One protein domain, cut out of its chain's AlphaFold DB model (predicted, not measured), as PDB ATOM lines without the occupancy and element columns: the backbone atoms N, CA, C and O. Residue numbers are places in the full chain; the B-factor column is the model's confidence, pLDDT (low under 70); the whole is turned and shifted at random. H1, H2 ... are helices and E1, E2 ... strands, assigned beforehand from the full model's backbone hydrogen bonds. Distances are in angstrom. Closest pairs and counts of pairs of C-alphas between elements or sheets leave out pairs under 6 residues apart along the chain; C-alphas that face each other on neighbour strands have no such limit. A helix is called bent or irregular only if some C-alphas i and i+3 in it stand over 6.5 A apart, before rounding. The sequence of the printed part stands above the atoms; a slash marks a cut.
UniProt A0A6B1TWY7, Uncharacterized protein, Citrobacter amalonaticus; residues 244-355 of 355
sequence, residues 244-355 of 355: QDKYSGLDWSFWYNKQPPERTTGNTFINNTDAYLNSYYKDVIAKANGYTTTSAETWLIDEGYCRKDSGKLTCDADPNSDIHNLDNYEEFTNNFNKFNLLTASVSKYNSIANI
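This is residues 244 to 355 of the 355 residues of an uncharacterized protein of Citrobacter amalonaticus (UniProt A0A6B1TWY7). A long helix, H2, makes the beam of an elongated model, with a kinked helix, H4, set across its first end and a shorter helix, H3, folded across its last end. A tiny two-strand hairpin, E1 and E2, lies beside H2, with E2 next to residues 271 to 278 of H2 and E1 next to the last residues of H3, while the very short H1 lies near H4 at the other end of the model from H3, where the first and last printed residues also come near each other. The printed part has 112 residues with four named helices and two named strands, in the order H1 H2 H3 E1 E2 H4; the one sheet is E1 - E2, antiparallel, and the class is mostly helix. The whole is only just compact, close to loose, with a radius of gyration of the C-alphas of 15.8 A and spans of 49 by 28 by 21 A.

H1, residues 252 to 255, and H4, residues 326 to 343, are close but not clearly touching, the closest C-alphas being those of Phe 254 and Asn 328, 7.5 A apart. H2, residues 266 to 288, is apart from H1. H2 touches H3, residues 293 to 302, with residues 281 to 287 alone; the closest C-alphas, of Ala 286 and Ala 296, are 5.4 A apart, and the lines are about perpendicular at 80 degrees. E1, residues 307 to 309, comes closest to H3 at the C-alphas of Arg 307 and Ile 301, 5.7 A apart. E1 and E2, residues 312 to 314, form an antiparallel hairpin at 145 degrees, with N 307 and O 314 at 2.9 A and N 309 and O 312 at 3.0 A, within hydrogen-bond range. The closest C-alphas of H2 and E2 are those of Asp 274 and Thr 314, 6.0 A apart. H2 and H4 are close but not clearly touching: the C-alphas of Gly 266 and Phe 336 are 7.2 A apart, and the lines are about perpendicular at 82 degrees. H3 and H4 are apart. The O i to N i+4 pairs within hydrogen-bond range are 17 of 19 in H2, 4 of 6 in H3 and 10 of 14 in H4; H1 is too short for such a pair.

H1 begins at C-alpha 252, (19.084, -132.783, 157.252). H2 measures 31.7 A from first to last C-alpha, H3 14.8 A and H4 24.0 A; E1 and E2 are three residues each. H2 begins at C-alpha 266, (3.499, -128.512, 164.463). H4 is irregular, with C-alphas 334 and 337 7.7 A apart, and has a kink of 60 degrees near residue 337; it ends at C-alpha 343, (8.394, -128.816, 151.510).

The C-alphas farthest apart, of Ser 295 and Ile 355, are 49.9 A apart; those of Gln 244 and Ile 355 are 9.0 A apart. The printed part has no cut, and the link from E2 to H4, 11 residues, is long. Residues 344 to 355 hold no named element. The mean pLDDT of the printed part is 81.5, and it is under 70 at residues 260 to 263, 293 and 346 to 355.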
ATOM      1  N   GLN A 244      18.216-121.661 148.804       80.31
ATOM      2  CA  GLN A 244      18.166-120.247 149.197       80.31
ATOM      3  C   GLN A 244      18.646-120.076 150.644       80.31
ATOM      4  O   GLN A 244      18.311-120.888 151.506       80.31
ATOM      5  N   ASP A 245      19.362-118.986 150.939       84.50
ATOM      6  CA  ASP A 245      19.981-118.775 152.259       84.50
ATOM      7  C   ASP A 245      18.951-118.752 153.407       84.50
ATOM      8  O   ASP A 245      19.278-119.093 154.540       84.50
ATOM      9  N   LYS A 246      17.673-118.456 153.124       84.25
ATOM     10  CA  LYS A 246      16.570-118.543 154.103       84.25
ATOM     11  C   LYS A 246      16.309-119.966 154.634       84.25
ATOM     12  O   LYS A 246      15.689-120.112 155.683       84.25
ATOM     13  N   TYR A 247      16.771-120.992 153.918       83.50
ATOM     14  CA  TYR A 247      16.720-122.402 154.316       83.50
ATOM     15  C   TYR A 247      18.053-122.904 154.891       83.50
ATOM     16  O   TYR A 247      18.188-124.092 155.181       83.50
ATOM     17  N   SER A 248      19.048-122.025 155.056       77.31
ATOM     18  CA  SER A 248      20.293-122.382 155.735       77.31
ATOM     19  C   SER A 248      20.039-122.728 157.209       77.31
ATOM     20  O   SER A 248      19.138-122.181 157.859       77.31
ATOM     21  N   GLY A 249      20.832-123.673 157.721       79.25
ATOM     22  CA  GLY A 249      20.744-124.151 159.102       79.25
ATOM     23  C   GLY A 249      19.687-125.227 159.362       79.25
ATOM     24  O   GLY A 249      19.507-125.577 160.515       79.25
ATOM     25  N   LEU A 250      19.004-125.747 158.332       86.25
ATOM     26  CA  LEU A 250      18.223-126.980 158.470       86.25
ATOM     27  C   LEU A 250      19.171-128.170 158.649       86.25
ATOM     28  O   LEU A 250      20.000-128.422 157.768       86.25
ATOM     29  N   ASP A 251      19.028-128.909 159.750       86.06
ATOM     30  CA  ASP A 251      19.768-130.156 159.940       86.06
ATOM     31  C   ASP A 251      19.080-131.314 159.209       86.06
ATOM     32  O   ASP A 251      18.089-131.889 159.661       86.06
ATOM     33  N   TRP A 252      19.617-131.681 158.050       79.50
ATOM     34  CA  TRP A 252      19.084-132.783 157.252       79.50
ATOM     35  C   TRP A 252      19.129-134.134 157.969       79.50
ATOM     36  O   TRP A 252      18.289-134.982 157.677       79.50
ATOM     37  N   SER A 253      20.039-134.310 158.929       79.25
ATOM     38  CA  SER A 253      20.133-135.512 159.767       79.25
ATOM     39  C   SER A 253      18.951-135.618 160.730       79.25
ATOM     40  O   SER A 253      18.520-136.716 161.055       79.25
ATOM     41  N   PHE A 254      18.368-134.486 161.127       87.38
ATOM     42  CA  PHE A 254      17.111-134.469 161.864       87.38
ATOM     43  C   PHE A 254      15.910-134.650 160.923       87.38
ATOM     44  O   PHE A 254      14.983-135.403 161.225       87.38
ATOM     45  N   TRP A 255      15.904-133.982 159.760       84.88
ATOM     46  CA  TRP A 255      14.717-133.903 158.894       84.88
ATOM     47  C   TRP A 255      14.482-135.111 157.956       84.88
ATOM     48  O   TRP A 255      13.389-135.221 157.398       84.88
ATOM     49  N   TYR A 256      15.447-136.023 157.776       79.25
ATOM     50  CA  TYR A 256      15.418-137.038 156.700       79.25
ATOM     51  C   TYR A 256      14.238-138.028 156.744       79.25
ATOM     52  O   TYR A 256      13.743-138.430 155.690       79.25
ATOM     53  N   ASN A 257      13.793-138.444 157.932       79.06
ATOM     54  CA  ASN A 257      12.738-139.454 158.103       79.06
ATOM     55  C   ASN A 257      11.335-138.850 158.263       79.06
ATOM     56  O   ASN A 257      10.365-139.578 158.484       79.06
ATOM     57  N   LYS A 258      11.211-137.523 158.162       84.62
ATOM     58  CA  LYS A 258       9.941-136.820 158.323       84.62
ATOM     59  C   LYS A 258       9.279-136.603 156.977       84.62
ATOM     60  O   LYS A 258       9.911-136.206 155.998       84.62
ATOM     61  N   GLN A 259       7.970-136.822 156.936       70.56
ATOM     62  CA  GLN A 259       7.211-136.510 155.736       70.56
ATOM     63  C   GLN A 259       7.194-135.001 155.466       70.56
ATOM     64  O   GLN A 259       7.223-134.212 156.404       70.56
ATOM     65  N   PRO A 260       7.096-134.570 154.200       66.50
ATOM     66  CA  PRO A 260       6.879-133.170 153.894       66.50
ATOM     67  C   PRO A 260       5.507-132.723 154.438       66.50
ATOM     68  O   PRO A 260       4.498-133.342 154.105       66.50
ATOM     69  N   PRO A 261       5.418-131.665 155.265       62.28
ATOM     70  CA  PRO A 261       4.137-131.183 155.764       62.28
ATOM     71  C   PRO A 261       3.287-130.612 154.625       62.28
ATOM     72  O   PRO A 261       3.686-129.686 153.916       62.28
ATOM     73  N   GLU A 262       2.066-131.117 154.494       60.81
ATOM     74  CA  GLU A 262       1.012-130.498 153.693       60.81
ATOM     75  C   GLU A 262       0.427-129.289 154.444       60.81
ATOM     76  O   GLU A 262      -0.666-129.367 154.992       60.81
ATOM     77  N   ARG A 263       1.170-128.172 154.550       63.53
ATOM     78  CA  ARG A 263       0.726-126.942 155.254       63.53
ATOM     79  C   ARG A 263       0.024-127.229 156.595       63.53
ATOM     80  O   ARG A 263      -1.106-126.800 156.830       63.53
ATOM     81  N   THR A 264       0.692-127.969 157.472       72.81
ATOM     82  CA  THR A 264       0.125-128.410 158.753       72.81
ATOM     83  C   THR A 264       0.641-127.574 159.928       72.81
ATOM     84  O   THR A 264       1.571-126.773 159.789       72.81
ATOM     85  N   THR A 265       0.021-127.731 161.100       83.75
ATOM     86  CA  THR A 265       0.543-127.209 162.373       83.75
ATOM     87  C   THR A 265       1.575-128.176 162.960       83.75
ATOM     88  O   THR A 265       1.558-129.367 162.642       83.75
ATOM     89  N   GLY A 266       2.444-127.690 163.856       84.56
ATOM     90  CA  GLY A 266       3.499-128.512 164.463       84.56
ATOM     91  C   GLY A 266       2.973-129.783 165.145       84.56
ATOM     92  O   GLY A 266       3.480-130.870 164.892       84.56
ATOM     93  N   ASN A 267       1.885-129.694 165.917       86.81
ATOM     94  CA  ASN A 267       1.309-130.876 166.577       86.81
ATOM     95  C   ASN A 267       0.753-131.904 165.581       86.81
ATOM     96  O   ASN A 267       0.943-133.105 165.761       86.81
ATOM     97  N   THR A 268       0.075-131.448 164.523       86.75
ATOM     98  CA  THR A 268      -0.421-132.345 163.469       86.75
ATOM     99  C   THR A 268       0.740-133.016 162.745       86.75
ATOM    100  O   THR A 268       0.674-134.201 162.437       86.75
ATOM    101  N   PHE A 269       1.824-132.279 162.513       87.56
ATOM    102  CA  PHE A 269       3.030-132.815 161.904       87.56
ATOM    103  C   PHE A 269       3.687-133.921 162.735       87.56
ATOM    104  O   PHE A 269       4.024-134.966 162.180       87.56
ATOM    105  N   ILE A 270       3.829-133.718 164.049       88.12
ATOM    106  CA  ILE A 270       4.377-134.730 164.963       88.12
ATOM    107  C   ILE A 270       3.514-135.994 164.913       88.12
ATOM    108  O   ILE A 270       4.023-137.080 164.661       88.12
ATOM    109  N   ASN A 271       2.192-135.850 165.049       87.50
ATOM    110  CA  ASN A 271       1.277-136.993 165.021       87.50
ATOM    111  C   ASN A 271       1.314-137.756 163.689       87.50
ATOM    112  O   ASN A 271       1.285-138.986 163.690       87.50
ATOM    113  N   ASN A 272       1.392-137.045 162.562       86.75
ATOM    114  CA  ASN A 272       1.514-137.675 161.250       86.75
ATOM    115  C   ASN A 272       2.852-138.407 161.113       86.75
ATOM    116  O   ASN A 272       2.874-139.533 160.628       86.75
ATOM    117  N   THR A 273       3.949-137.792 161.562       87.25
ATOM    118  CA  THR A 273       5.283-138.405 161.533       87.25
ATOM    119  C   THR A 273       5.297-139.699 162.341       87.25
ATOM    120  O   THR A 273       5.677-140.737 161.804       87.25
ATOM    121  N   ASP A 274       4.780-139.671 163.573       88.62
ATOM    122  CA  ASP A 274       4.659-140.862 164.419       88.62
ATOM    123  C   ASP A 274       3.834-141.956 163.728       88.62
ATOM    124  O   ASP A 274       4.226-143.121 163.709       88.62
ATOM    125  N   ALA A 275       2.697-141.597 163.123       87.38
ATOM    126  CA  ALA A 275       1.836-142.551 162.431       87.38
ATOM    127  C   ALA A 275       2.535-143.199 161.222       87.38
ATOM    128  O   ALA A 275       2.441-144.417 161.041       87.38
ATOM    129  N   TYR A 276       3.252-142.410 160.419       86.88
ATOM    130  CA  TYR A 276       3.988-142.909 159.256       86.88
ATOM    131  C   TYR A 276       5.149-143.808 159.649       86.88
ATOM    132  O   TYR A 276       5.293-144.886 159.073       86.88
ATOM    133  N   LEU A 277       5.951-143.399 160.630       88.25
ATOM    134  CA  LEU A 277       7.061-144.211 161.108       88.25
ATOM    135  C   LEU A 277       6.554-145.521 161.720       88.25
ATOM    136  O   LEU A 277       7.038-146.593 161.365       88.25
ATOM    137  N   ASN A 278       5.506-145.461 162.546       88.38
ATOM    138  CA  ASN A 278       4.876-146.656 163.105       88.38
ATOM    139  C   ASN A 278       4.380-147.614 162.008       88.38
ATOM    140  O   ASN A 278       4.614-148.819 162.104       88.38
ATOM    141  N   SER A 279       3.720-147.108 160.959       87.25
ATOM    142  CA  SER A 279       3.284-147.939 159.825       87.25
ATOM    143  C   SER A 279       4.475-148.494 159.042       87.25
ATOM    144  O   SER A 279       4.491-149.678 158.731       87.25
ATOM    145  N   TYR A 280       5.521-147.703 158.791       86.81
ATOM    146  CA  TYR A 280       6.725-148.178 158.107       86.81
ATOM    147  C   TYR A 280       7.397-149.335 158.862       86.81
ATOM    148  O   TYR A 280       7.621-150.407 158.294       86.81
ATOM    149  N   TYR A 281       7.662-149.170 160.157       87.88
ATOM    150  CA  TYR A 281       8.301-150.217 160.950       87.88
ATOM    151  C   TYR A 281       7.418-151.464 161.095       87.88
ATOM    152  O   TYR A 281       7.925-152.580 160.990       87.88
ATOM    153  N   LYS A 282       6.097-151.315 161.261       86.69
ATOM    154  CA  LYS A 282       5.183-152.464 161.398       86.69
ATOM    155  C   LYS A 282       4.918-153.173 160.067       86.69
ATOM    156  O   LYS A 282       5.039-154.394 159.985       86.69
ATOM    157  N   ASP A 283       4.568-152.426 159.026       85.38
ATOM    158  CA  ASP A 283       4.051-152.975 157.769       85.38
ATOM    159  C   ASP A 283       5.154-153.307 156.757       85.38
ATOM    160  O   ASP A 283       4.929-154.124 155.859       85.38
ATOM    161  N   VAL A 284       6.340-152.702 156.902       83.69
ATOM    162  CA  VAL A 284       7.499-152.946 156.031       83.69
ATOM    163  C   VAL A 284       8.571-153.740 156.768       83.69
ATOM    164  O   VAL A 284       8.850-154.868 156.369       83.69
ATOM    165  N   ILE A 285       9.153-153.198 157.842       84.75
ATOM    166  CA  ILE A 285      10.323-153.810 158.497       84.75
ATOM    167  C   ILE A 285       9.951-155.106 159.221       84.75
ATOM    168  O   ILE A 285      10.501-156.163 158.912       84.75
ATOM    169  N   ALA A 286       8.990-155.068 160.143       86.25
ATOM    170  CA  ALA A 286       8.596-156.250 160.905       86.25
ATOM    171  C   ALA A 286       7.993-157.333 159.996       86.25
ATOM    172  O   ALA A 286       8.329-158.511 160.121       86.25
ATOM    173  N   LYS A 287       7.177-156.932 159.013       85.81
ATOM    174  CA  LYS A 287       6.606-157.849 158.021       85.81
ATOM    175  C   LYS A 287       7.670-158.517 157.146       85.81
ATOM    176  O   LYS A 287       7.565-159.716 156.891       85.81
ATOM    177  N   ALA A 288       8.692-157.780 156.703       84.06
ATOM    178  CA  ALA A 288       9.812-158.348 155.947       84.06
ATOM    179  C   ALA A 288      10.614-159.367 156.773       84.06
ATOM    180  O   ALA A 288      11.142-160.322 156.212       84.06
ATOM    181  N   ASN A 289      10.635-159.205 158.097       84.75
ATOM    182  CA  ASN A 289      11.252-160.139 159.040       84.75
ATOM    183  C   ASN A 289      10.292-161.249 159.525       84.75
ATOM    184  O   ASN A 289      10.626-162.001 160.433       84.75
ATOM    185  N   GLY A 290       9.107-161.387 158.916       87.06
ATOM    186  CA  GLY A 290       8.172-162.486 159.186       87.06
ATOM    187  C   GLY A 290       7.225-162.276 160.374       87.06
ATOM    188  O   GLY A 290       6.489-163.198 160.729       87.06
ATOM    189  N   TYR A 291       7.187-161.085 160.972       87.75
ATOM    190  CA  TYR A 291       6.312-160.783 162.106       87.75
ATOM    191  C   TYR A 291       4.949-160.232 161.655       87.75
ATOM    192  O   TYR A 291       4.840-159.426 160.732       87.75
ATOM    193  N   THR A 292       3.884-160.661 162.339       80.31
ATOM    194  CA  THR A 292       2.499-160.181 162.136       80.31
ATOM    195  C   THR A 292       2.184-158.967 163.012       80.31
ATOM    196  O   THR A 292       2.894-158.716 163.977       80.31
ATOM    197  N   THR A 293       1.110-158.220 162.737       69.50
ATOM    198  CA  THR A 293       0.802-156.924 163.386       69.50
ATOM    199  C   THR A 293       0.813-156.928 164.918       69.50
ATOM    200  O   THR A 293       1.197-155.919 165.508       69.50
ATOM    201  N   THR A 294       0.428-158.029 165.573       72.69
ATOM    202  CA  THR A 294       0.449-158.145 167.044       72.69
ATOM    203  C   THR A 294       1.830-158.527 167.584       72.69
ATOM    204  O   THR A 294       2.263-157.960 168.579       72.69
ATOM    205  N   SER A 295       2.553-159.440 166.922       82.88
ATOM    206  CA  SER A 295       3.919-159.837 167.317       82.88
ATOM    207  C   SER A 295       4.983-158.807 166.922       82.88
ATOM    208  O   SER A 295       6.045-158.747 167.529       82.88
ATOM    209  N   ALA A 296       4.694-158.000 165.898       84.94
ATOM    210  CA  ALA A 296       5.570-156.967 165.366       84.94
ATOM    211  C   ALA A 296       5.851-155.890 166.409       84.94
ATOM    212  O   ALA A 296       6.976-155.435 166.514       84.94
ATOM    213  N   GLU A 297       4.847-155.497 167.195       87.56
ATOM    214  CA  GLU A 297       5.012-154.435 168.187       87.56
ATOM    215  C   GLU A 297       5.991-154.837 169.296       87.56
ATOM    216  O   GLU A 297       6.878-154.062 169.633       87.56
ATOM    217  N   THR A 298       5.869-156.062 169.814       87.25
ATOM    218  CA  THR A 298       6.800-156.610 170.811       87.25
ATOM    219  C   THR A 298       8.207-156.730 170.239       87.25
ATOM    220  O   THR A 298       9.143-156.217 170.835       87.25
ATOM    221  N   TRP A 299       8.343-157.313 169.044       89.56
ATOM    222  CA  TRP A 299       9.644-157.473 168.397       89.56
ATOM    223  C   TRP A 299      10.333-156.132 168.106       89.56
ATOM    224  O   TRP A 299      11.513-155.969 168.384       89.56
ATOM    225  N   LEU A 300       9.591-155.136 167.610       88.62
ATOM    226  CA  LEU A 300      10.136-153.804 167.337       88.62
ATOM    227  C   LEU A 300      10.621-153.090 168.608       88.62
ATOM    228  O   LEU A 300      11.554-152.296 168.530       88.62
ATOM    229  N   ILE A 301       9.988-153.345 169.756       88.31
ATOM    230  CA  ILE A 301      10.449-152.821 171.047       88.31
ATOM    231  C   ILE A 301      11.707-153.566 171.506       88.31
ATOM    232  O   ILE A 301      12.667-152.919 171.918       88.31
ATOM    233  N   ASP A 302      11.722-154.897 171.402       88.00
ATOM    234  CA  ASP A 302      12.851-155.733 171.831       88.00
ATOM    235  C   ASP A 302      14.135-155.437 171.034       88.00
ATOM    236  O   ASP A 302      15.224-155.395 171.604       88.00
ATOM    237  N   GLU A 303      14.010-155.160 169.733       85.69
ATOM    238  CA  GLU A 303      15.123-154.758 168.857       85.69
ATOM    239  C   GLU A 303      15.501-153.269 168.987       85.69
ATOM    240  O   GLU A 303      16.451-152.805 168.357       85.69
ATOM    241  N   GLY A 304      14.762-152.490 169.783       85.00
ATOM    242  CA  GLY A 304      15.037-151.069 170.006       85.00
ATOM    243  C   GLY A 304      14.619-150.136 168.863       85.00
ATOM    244  O   GLY A 304      15.019-148.974 168.853       85.00
ATOM    245  N   TYR A 305      13.797-150.597 167.915       85.69
ATOM    246  CA  TYR A 305      13.255-149.747 166.848       85.69
ATOM    247  C   TYR A 305      12.135-148.819 167.327       85.69
ATOM    248  O   TYR A 305      11.926-147.745 166.762       85.69
ATOM    249  N   CYS A 306      11.389-149.246 168.347       88.50
ATOM    250  CA  CYS A 306      10.275-148.491 168.903       88.50
ATOM    251  C   CYS A 306      10.320-148.472 170.429       88.50
ATOM    252  O   CYS A 306      10.796-149.405 171.070       88.50
ATOM    253  N   ARG A 307       9.722-147.441 171.023       87.31
ATOM    254  CA  ARG A 307       9.459-147.366 172.462       87.31
ATOM    255  C   ARG A 307       7.991-147.092 172.737       87.31
ATOM    256  O   ARG A 307       7.269-146.572 171.884       87.31
ATOM    257  N   LYS A 308       7.534-147.469 173.929       85.50
ATOM    258  CA  LYS A 308       6.144-147.290 174.351       85.50
ATOM    259  C   LYS A 308       6.079-146.402 175.585       85.50
ATOM    260  O   LYS A 308       6.275-146.877 176.699       85.50
ATOM    261  N   ASP A 309       5.731-145.139 175.372       80.56
ATOM    262  CA  ASP A 309       5.618-144.129 176.421       80.56
ATOM    263  C   ASP A 309       4.138-143.811 176.669       80.56
ATOM    264  O   ASP A 309       3.400-143.431 175.759       80.56
ATOM    265  N   SER A 310       3.662-143.996 177.906       75.81
ATOM    266  CA  SER A 310       2.264-143.720 178.301       75.81
ATOM    267  C   SER A 310       1.200-144.366 177.389       75.81
ATOM    268  O   SER A 310       0.140-143.797 177.137       75.81
ATOM    269  N   GLY A 311       1.486-145.565 176.868       73.75
ATOM    270  CA  GLY A 311       0.586-146.313 175.985       73.75
ATOM    271  C   GLY A 311       0.668-145.942 174.500       73.75
ATOM    272  O   GLY A 311       0.104-146.672 173.684       73.75
ATOM    273  N   LYS A 312       1.404-144.886 174.129       79.81
ATOM    274  CA  LYS A 312       1.673-144.513 172.735       79.81
ATOM    275  C   LYS A 312       2.963-145.188 172.262       79.81
ATOM    276  O   LYS A 312       3.986-145.108 172.934       79.81
ATOM    277  N   LEU A 313       2.894-145.878 171.125       83.06
ATOM    278  CA  LEU A 313       4.074-146.420 170.452       83.06
ATOM    279  C   LEU A 313       4.706-145.317 169.601       83.06
ATOM    280  O   LEU A 313       4.009-144.702 168.789       83.06
ATOM    281  N   THR A 314       6.003-145.109 169.770       86.31
ATOM    282  CA  THR A 314       6.809-144.190 168.968       86.31
ATOM    283  C   THR A 314       7.958-144.982 168.363       86.31
ATOM    284  O   THR A 314       8.759-145.563 169.093       86.31
ATOM    285  N   CYS A 315       8.021-145.022 167.037       85.44
ATOM    286  CA  CYS A 315       9.034-145.756 166.292       85.44
ATOM    287  C   CYS A 315      10.011-144.795 165.610       85.44
ATOM    288  O   CYS A 315       9.902-144.554 164.413       85.44
ATOM    289  N   ASP A 316      10.954-144.233 166.360       84.06
ATOM    290  CA  ASP A 316      12.109-143.545 165.779       84.06
ATOM    291  C   ASP A 316      13.382-144.085 166.433       84.06
ATOM    292  O   ASP A 316      13.673-143.803 167.595       84.06
ATOM    293  N   ALA A 317      14.083-144.945 165.698       74.25
ATOM    294  CA  ALA A 317      15.268-145.644 166.180       74.25
ATOM    295  C   ALA A 317      16.523-144.757 166.165       74.25
ATOM    296  O   ALA A 317      17.532-145.114 166.772       74.25
ATOM    297  N   ASP A 318      16.488-143.632 165.442       79.31
ATOM    298  CA  ASP A 318      17.643-142.755 165.297       79.31
ATOM    299  C   ASP A 318      17.587-141.620 166.336       79.31
ATOM    300  O   ASP A 318      16.706-140.753 166.281       79.31
ATOM    301  N   PRO A 319      18.541-141.587 167.287       78.31
ATOM    302  CA  PRO A 319      18.559-140.588 168.345       78.31
ATOM    303  C   PRO A 319      18.798-139.162 167.837       78.31
ATOM    304  O   PRO A 319      18.564-138.240 168.615       78.31
ATOM    305  N   ASN A 320      19.239-138.959 166.588       81.00
ATOM    306  CA  ASN A 320      19.432-137.633 165.983       81.00
ATOM    307  C   ASN A 320      18.181-137.110 165.266       81.00
ATOM    308  O   ASN A 320      18.074-135.909 165.029       81.00
ATOM    309  N   SER A 321      17.234-137.982 164.906       85.88
ATOM    310  CA  SER A 321      15.985-137.572 164.257       85.88
ATOM    311  C   SER A 321      14.774-137.627 165.168       85.88
ATOM    312  O   SER A 321      13.787-136.950 164.877       85.88
ATOM    313  N   ASP A 322      14.828-138.386 166.257       86.75
ATOM    314  CA  ASP A 322      13.701-138.527 167.168       86.75
ATOM    315  C   ASP A 322      13.223-137.163 167.692       86.75
ATOM    316  O   ASP A 322      13.922-136.490 168.450       86.75
ATOM    317  N   ILE A 323      12.012-136.762 167.285       87.31
ATOM    318  CA  ILE A 323      11.390-135.476 167.651       87.31
ATOM    319  C   ILE A 323      11.081-135.419 169.147       87.31
ATOM    320  O   ILE A 323      10.996-134.340 169.730       87.31
ATOM    321  N   HIS A 324      10.887-136.578 169.772       85.81
ATOM    322  CA  HIS A 324      10.536-136.677 171.182       85.81
ATOM    323  C   HIS A 324      11.777-136.685 172.085       85.81
ATOM    324  O   HIS A 324      11.629-136.686 173.306       85.81
ATOM    325  N   ASN A 325      12.986-136.661 171.511       85.38
ATOM    326  CA  ASN A 325      14.210-136.382 172.250       85.38
ATOM    327  C   ASN A 325      14.296-134.876 172.559       85.38
ATOM    328  O   ASN A 325      14.169-134.040 171.663       85.38
ATOM    329  N   LEU A 326      14.535-134.531 173.827       80.50
ATOM    330  CA  LEU A 326      14.640-133.147 174.302       80.50
ATOM    331  C   LEU A 326      15.700-132.346 173.537       80.50
ATOM    332  O   LEU A 326      15.444-131.193 173.196       80.50
ATOM    333  N   ASP A 327      16.836-132.972 173.223       80.12
ATOM    334  CA  ASP A 327      17.948-132.317 172.523       80.12
ATOM    335  C   ASP A 327      17.593-131.980 171.061       80.12
ATOM    336  O   ASP A 327      18.043-130.973 170.519       80.12
ATOM    337  N   ASN A 328      16.717-132.772 170.432       85.81
ATOM    338  CA  ASN A 328      16.294-132.566 169.042       85.81
ATOM    339  C   ASN A 328      15.025-131.711 168.923       85.81
ATOM    340  O   ASN A 328      14.740-131.136 167.870       85.81
ATOM    341  N   TYR A 329      14.229-131.625 169.992       85.75
ATOM    342  CA  TYR A 329      12.981-130.862 169.994       85.75
ATOM    343  C   TYR A 329      13.215-129.357 169.761       85.75
ATOM    344  O   TYR A 329      12.347-128.650 169.230       85.75
ATOM    345  N   GLU A 330      14.405-128.861 170.108       87.00
ATOM    346  CA  GLU A 330      14.829-127.499 169.791       87.00
ATOM    347  C   GLU A 330      14.951-127.272 168.273       87.00
ATOM    348  O   GLU A 330      14.427-126.276 167.766       87.00
ATOM    349  N   GLU A 331      15.545-128.214 167.527       88.94
ATOM    350  CA  GLU A 331      15.642-128.143 166.059       88.94
ATOM    351  C   GLU A 331      14.250-128.105 165.420       88.94
ATOM    352  O   GLU A 331      13.972-127.271 164.552       88.94
ATOM    353  N   PHE A 332      13.329-128.941 165.912       89.81
ATOM    354  CA  PHE A 332      11.935-128.901 165.480       89.81
ATOM    355  C   PHE A 332      11.317-127.517 165.700       89.81
ATOM    356  O   PHE A 332      10.801-126.903 164.766       89.81
ATOM    357  N   THR A 333      11.392-126.999 166.923       88.12
ATOM    358  CA  THR A 333      10.731-125.743 167.302       88.12
ATOM    359  C   THR A 333      11.288-124.548 166.523       88.12
ATOM    360  O   THR A 333      10.524-123.700 166.053       88.12
ATOM    361  N   ASN A 334      12.606-124.505 166.327       89.75
ATOM    362  CA  ASN A 334      13.288-123.389 165.678       89.75
ATOM    363  C   ASN A 334      13.150-123.412 164.150       89.75
ATOM    364  O   ASN A 334      13.054-122.353 163.521       89.75
ATOM    365  N   ASN A 335      13.123-124.600 163.535       90.12
ATOM    366  CA  ASN A 335      13.223-124.734 162.084       90.12
ATOM    367  C   ASN A 335      11.977-125.323 161.394       90.12
ATOM    368  O   ASN A 335      11.909-125.281 160.162       90.12
ATOM    369  N   PHE A 336      10.935-125.745 162.128       88.88
ATOM    370  CA  PHE A 336       9.700-126.296 161.540       88.88
ATOM    371  C   PHE A 336       9.070-125.384 160.484       88.88
ATOM    372  O   PHE A 336       8.699-125.847 159.408       88.88
ATOM    373  N   ASN A 337       8.988-124.073 160.733       87.31
ATOM    374  CA  ASN A 337       8.411-123.141 159.759       87.31
ATOM    375  C   ASN A 337       9.234-123.071 158.463       87.31
ATOM    376  O   ASN A 337       8.659-122.991 157.376       87.31
ATOM    377  N   LYS A 338      10.571-123.132 158.556       87.44
ATOM    378  CA  LYS A 338      11.449-123.160 157.374       87.44
ATOM    379  C   LYS A 338      11.254-124.454 156.594       87.44
ATOM    380  O   LYS A 338      11.076-124.394 155.379       87.44
ATOM    381  N   PHE A 339      11.238-125.590 157.295       85.56
ATOM    382  CA  PHE A 339      10.997-126.900 156.698       85.56
ATOM    383  C   PHE A 339       9.629-126.949 156.009       85.56
ATOM    384  O   PHE A 339       9.550-127.290 154.834       85.56
ATOM    385  N   ASN A 340       8.569-126.482 156.675       84.62
ATOM    386  CA  ASN A 340       7.205-126.478 156.143       84.62
ATOM    387  C   ASN A 340       7.046-125.607 154.889       84.62
ATOM    388  O   ASN A 340       6.379-125.983 153.924       84.62
ATOM    389  N   LEU A 341       7.707-124.449 154.859       81.81
ATOM    390  CA  LEU A 341       7.746-123.604 153.667       81.81
ATOM    391  C   LEU A 341       8.537-124.245 152.522       81.81
ATOM    392  O   LEU A 341       8.155-124.090 151.359       81.81
ATOM    393  N   LEU A 342       9.643-124.922 152.836       80.69
ATOM    394  CA  LEU A 342      10.477-125.600 151.851       80.69
ATOM    395  C   LEU A 342       9.704-126.738 151.183       80.69
ATOM    396  O   LEU A 342       9.587-126.762 149.961       80.69
ATOM    397  N   THR A 343       9.123-127.632 151.980       76.81
ATOM    398  CA  THR A 343       8.394-128.816 151.510       76.81
ATOM    399  C   THR A 343       7.150-128.461 150.705       76.81
ATOM    400  O   THR A 343       6.900-129.064 149.663       76.81
ATOM    401  N   ALA A 344       6.424-127.415 151.108       74.88
ATOM    402  CA  ALA A 344       5.293-126.884 150.347       74.88
ATOM    403  C   ALA A 344       5.698-126.311 148.974       74.88
ATOM    404  O   ALA A 344       4.845-126.109 148.110       74.88
ATOM    405  N   SER A 345       6.987-126.033 148.777       72.12
ATOM    406  CA  SER A 345       7.536-125.401 147.576       72.12
ATOM    407  C   SER A 345       8.356-126.364 146.705       72.12
ATOM    408  O   SER A 345       8.833-125.957 145.647       72.12
ATOM    409  N   VAL A 346       8.478-127.646 147.086       68.38
ATOM    410  CA  VAL A 346       9.260-128.666 146.349       68.38
ATOM    411  C   VAL A 346       8.759-128.858 144.917       68.38
ATOM    412  O   VAL A 346       9.551-129.103 144.012       68.38
ATOM    413  N   SER A 347       7.464-128.648 144.663       63.31
ATOM    414  CA  SER A 347       6.898-128.705 143.309       63.31
ATOM    415  C   SER A 347       7.280-127.509 142.420       63.31
ATOM    416  O   SER A 347       6.963-127.501 141.232       63.31
ATOM    417  N   LYS A 348       7.923-126.473 142.975       67.94
ATOM    418  CA  LYS A 348       8.375-125.262 142.279       67.94
ATOM    419  C   LYS A 348       9.865-125.056 142.542       67.94
ATOM    420  O   LYS A 348      10.248-124.154 143.282       67.94
ATOM    421  N   TYR A 349      10.705-125.868 141.907       61.62
ATOM    422  CA  TYR A 349      12.165-125.896 142.093       61.62
ATOM    423  C   TYR A 349      12.842-124.502 142.112       61.62
ATOM    424  O   TYR A 349      13.634-124.203 143.005       61.62
ATOM    425  N   ASN A 350      12.442-123.591 141.217       60.75
ATOM    426  CA  ASN A 350      12.976-122.217 141.153       60.75
ATOM    427  C   ASN A 350      12.703-121.372 142.412       60.75
ATOM    428  O   ASN A 350      13.318-120.331 142.612       60.75
ATOM    429  N   SER A 351      11.751-121.777 143.254       66.75
ATOM    430  CA  SER A 351      11.389-121.059 144.483       66.75
ATOM    431  C   SER A 351      12.195-121.488 145.712       66.75
ATOM    432  O   SER A 351      12.127-120.814 146.744       66.75
ATOM    433  N   ILE A 352      12.954-122.584 145.598       66.62
ATOM    434  CA  ILE A 352      13.717-123.187 146.698       66.62
ATOM    435  C   ILE A 352      15.231-123.182 146.466       66.62
ATOM    436  O   ILE A 352      15.992-123.120 147.433       66.62
ATOM    437  N   ALA A 353      15.672-123.169 145.207       64.88
ATOM    438  CA  ALA A 353      17.077-123.064 144.834       64.88
ATOM    439  C   ALA A 353      17.458-121.621 144.450       64.88
ATOM    440  O   ALA A 353      16.660-120.893 143.859       64.88
ATOM    441  N   ASN A 354      18.686-121.223 144.784       64.56
ATOM    442  CA  ASN A 354      19.402-120.138 144.121       64.56
ATOM    443  C   ASN A 354      19.943-120.717 142.807       64.56
ATOM    444  O   ASN A 354      20.939-121.444 142.826       64.56
ATOM    445  N   ILE A 355      19.222-120.469 141.713       59.03
ATOM    446  CA  ILE A 355      19.603-120.862 140.349       59.03
ATOM    447  C   ILE A 355      20.241-119.665 139.664       59.03
ATOM    448  O   ILE A 355      19.657-118.563 139.791       59.03
TER     449      ILE A 355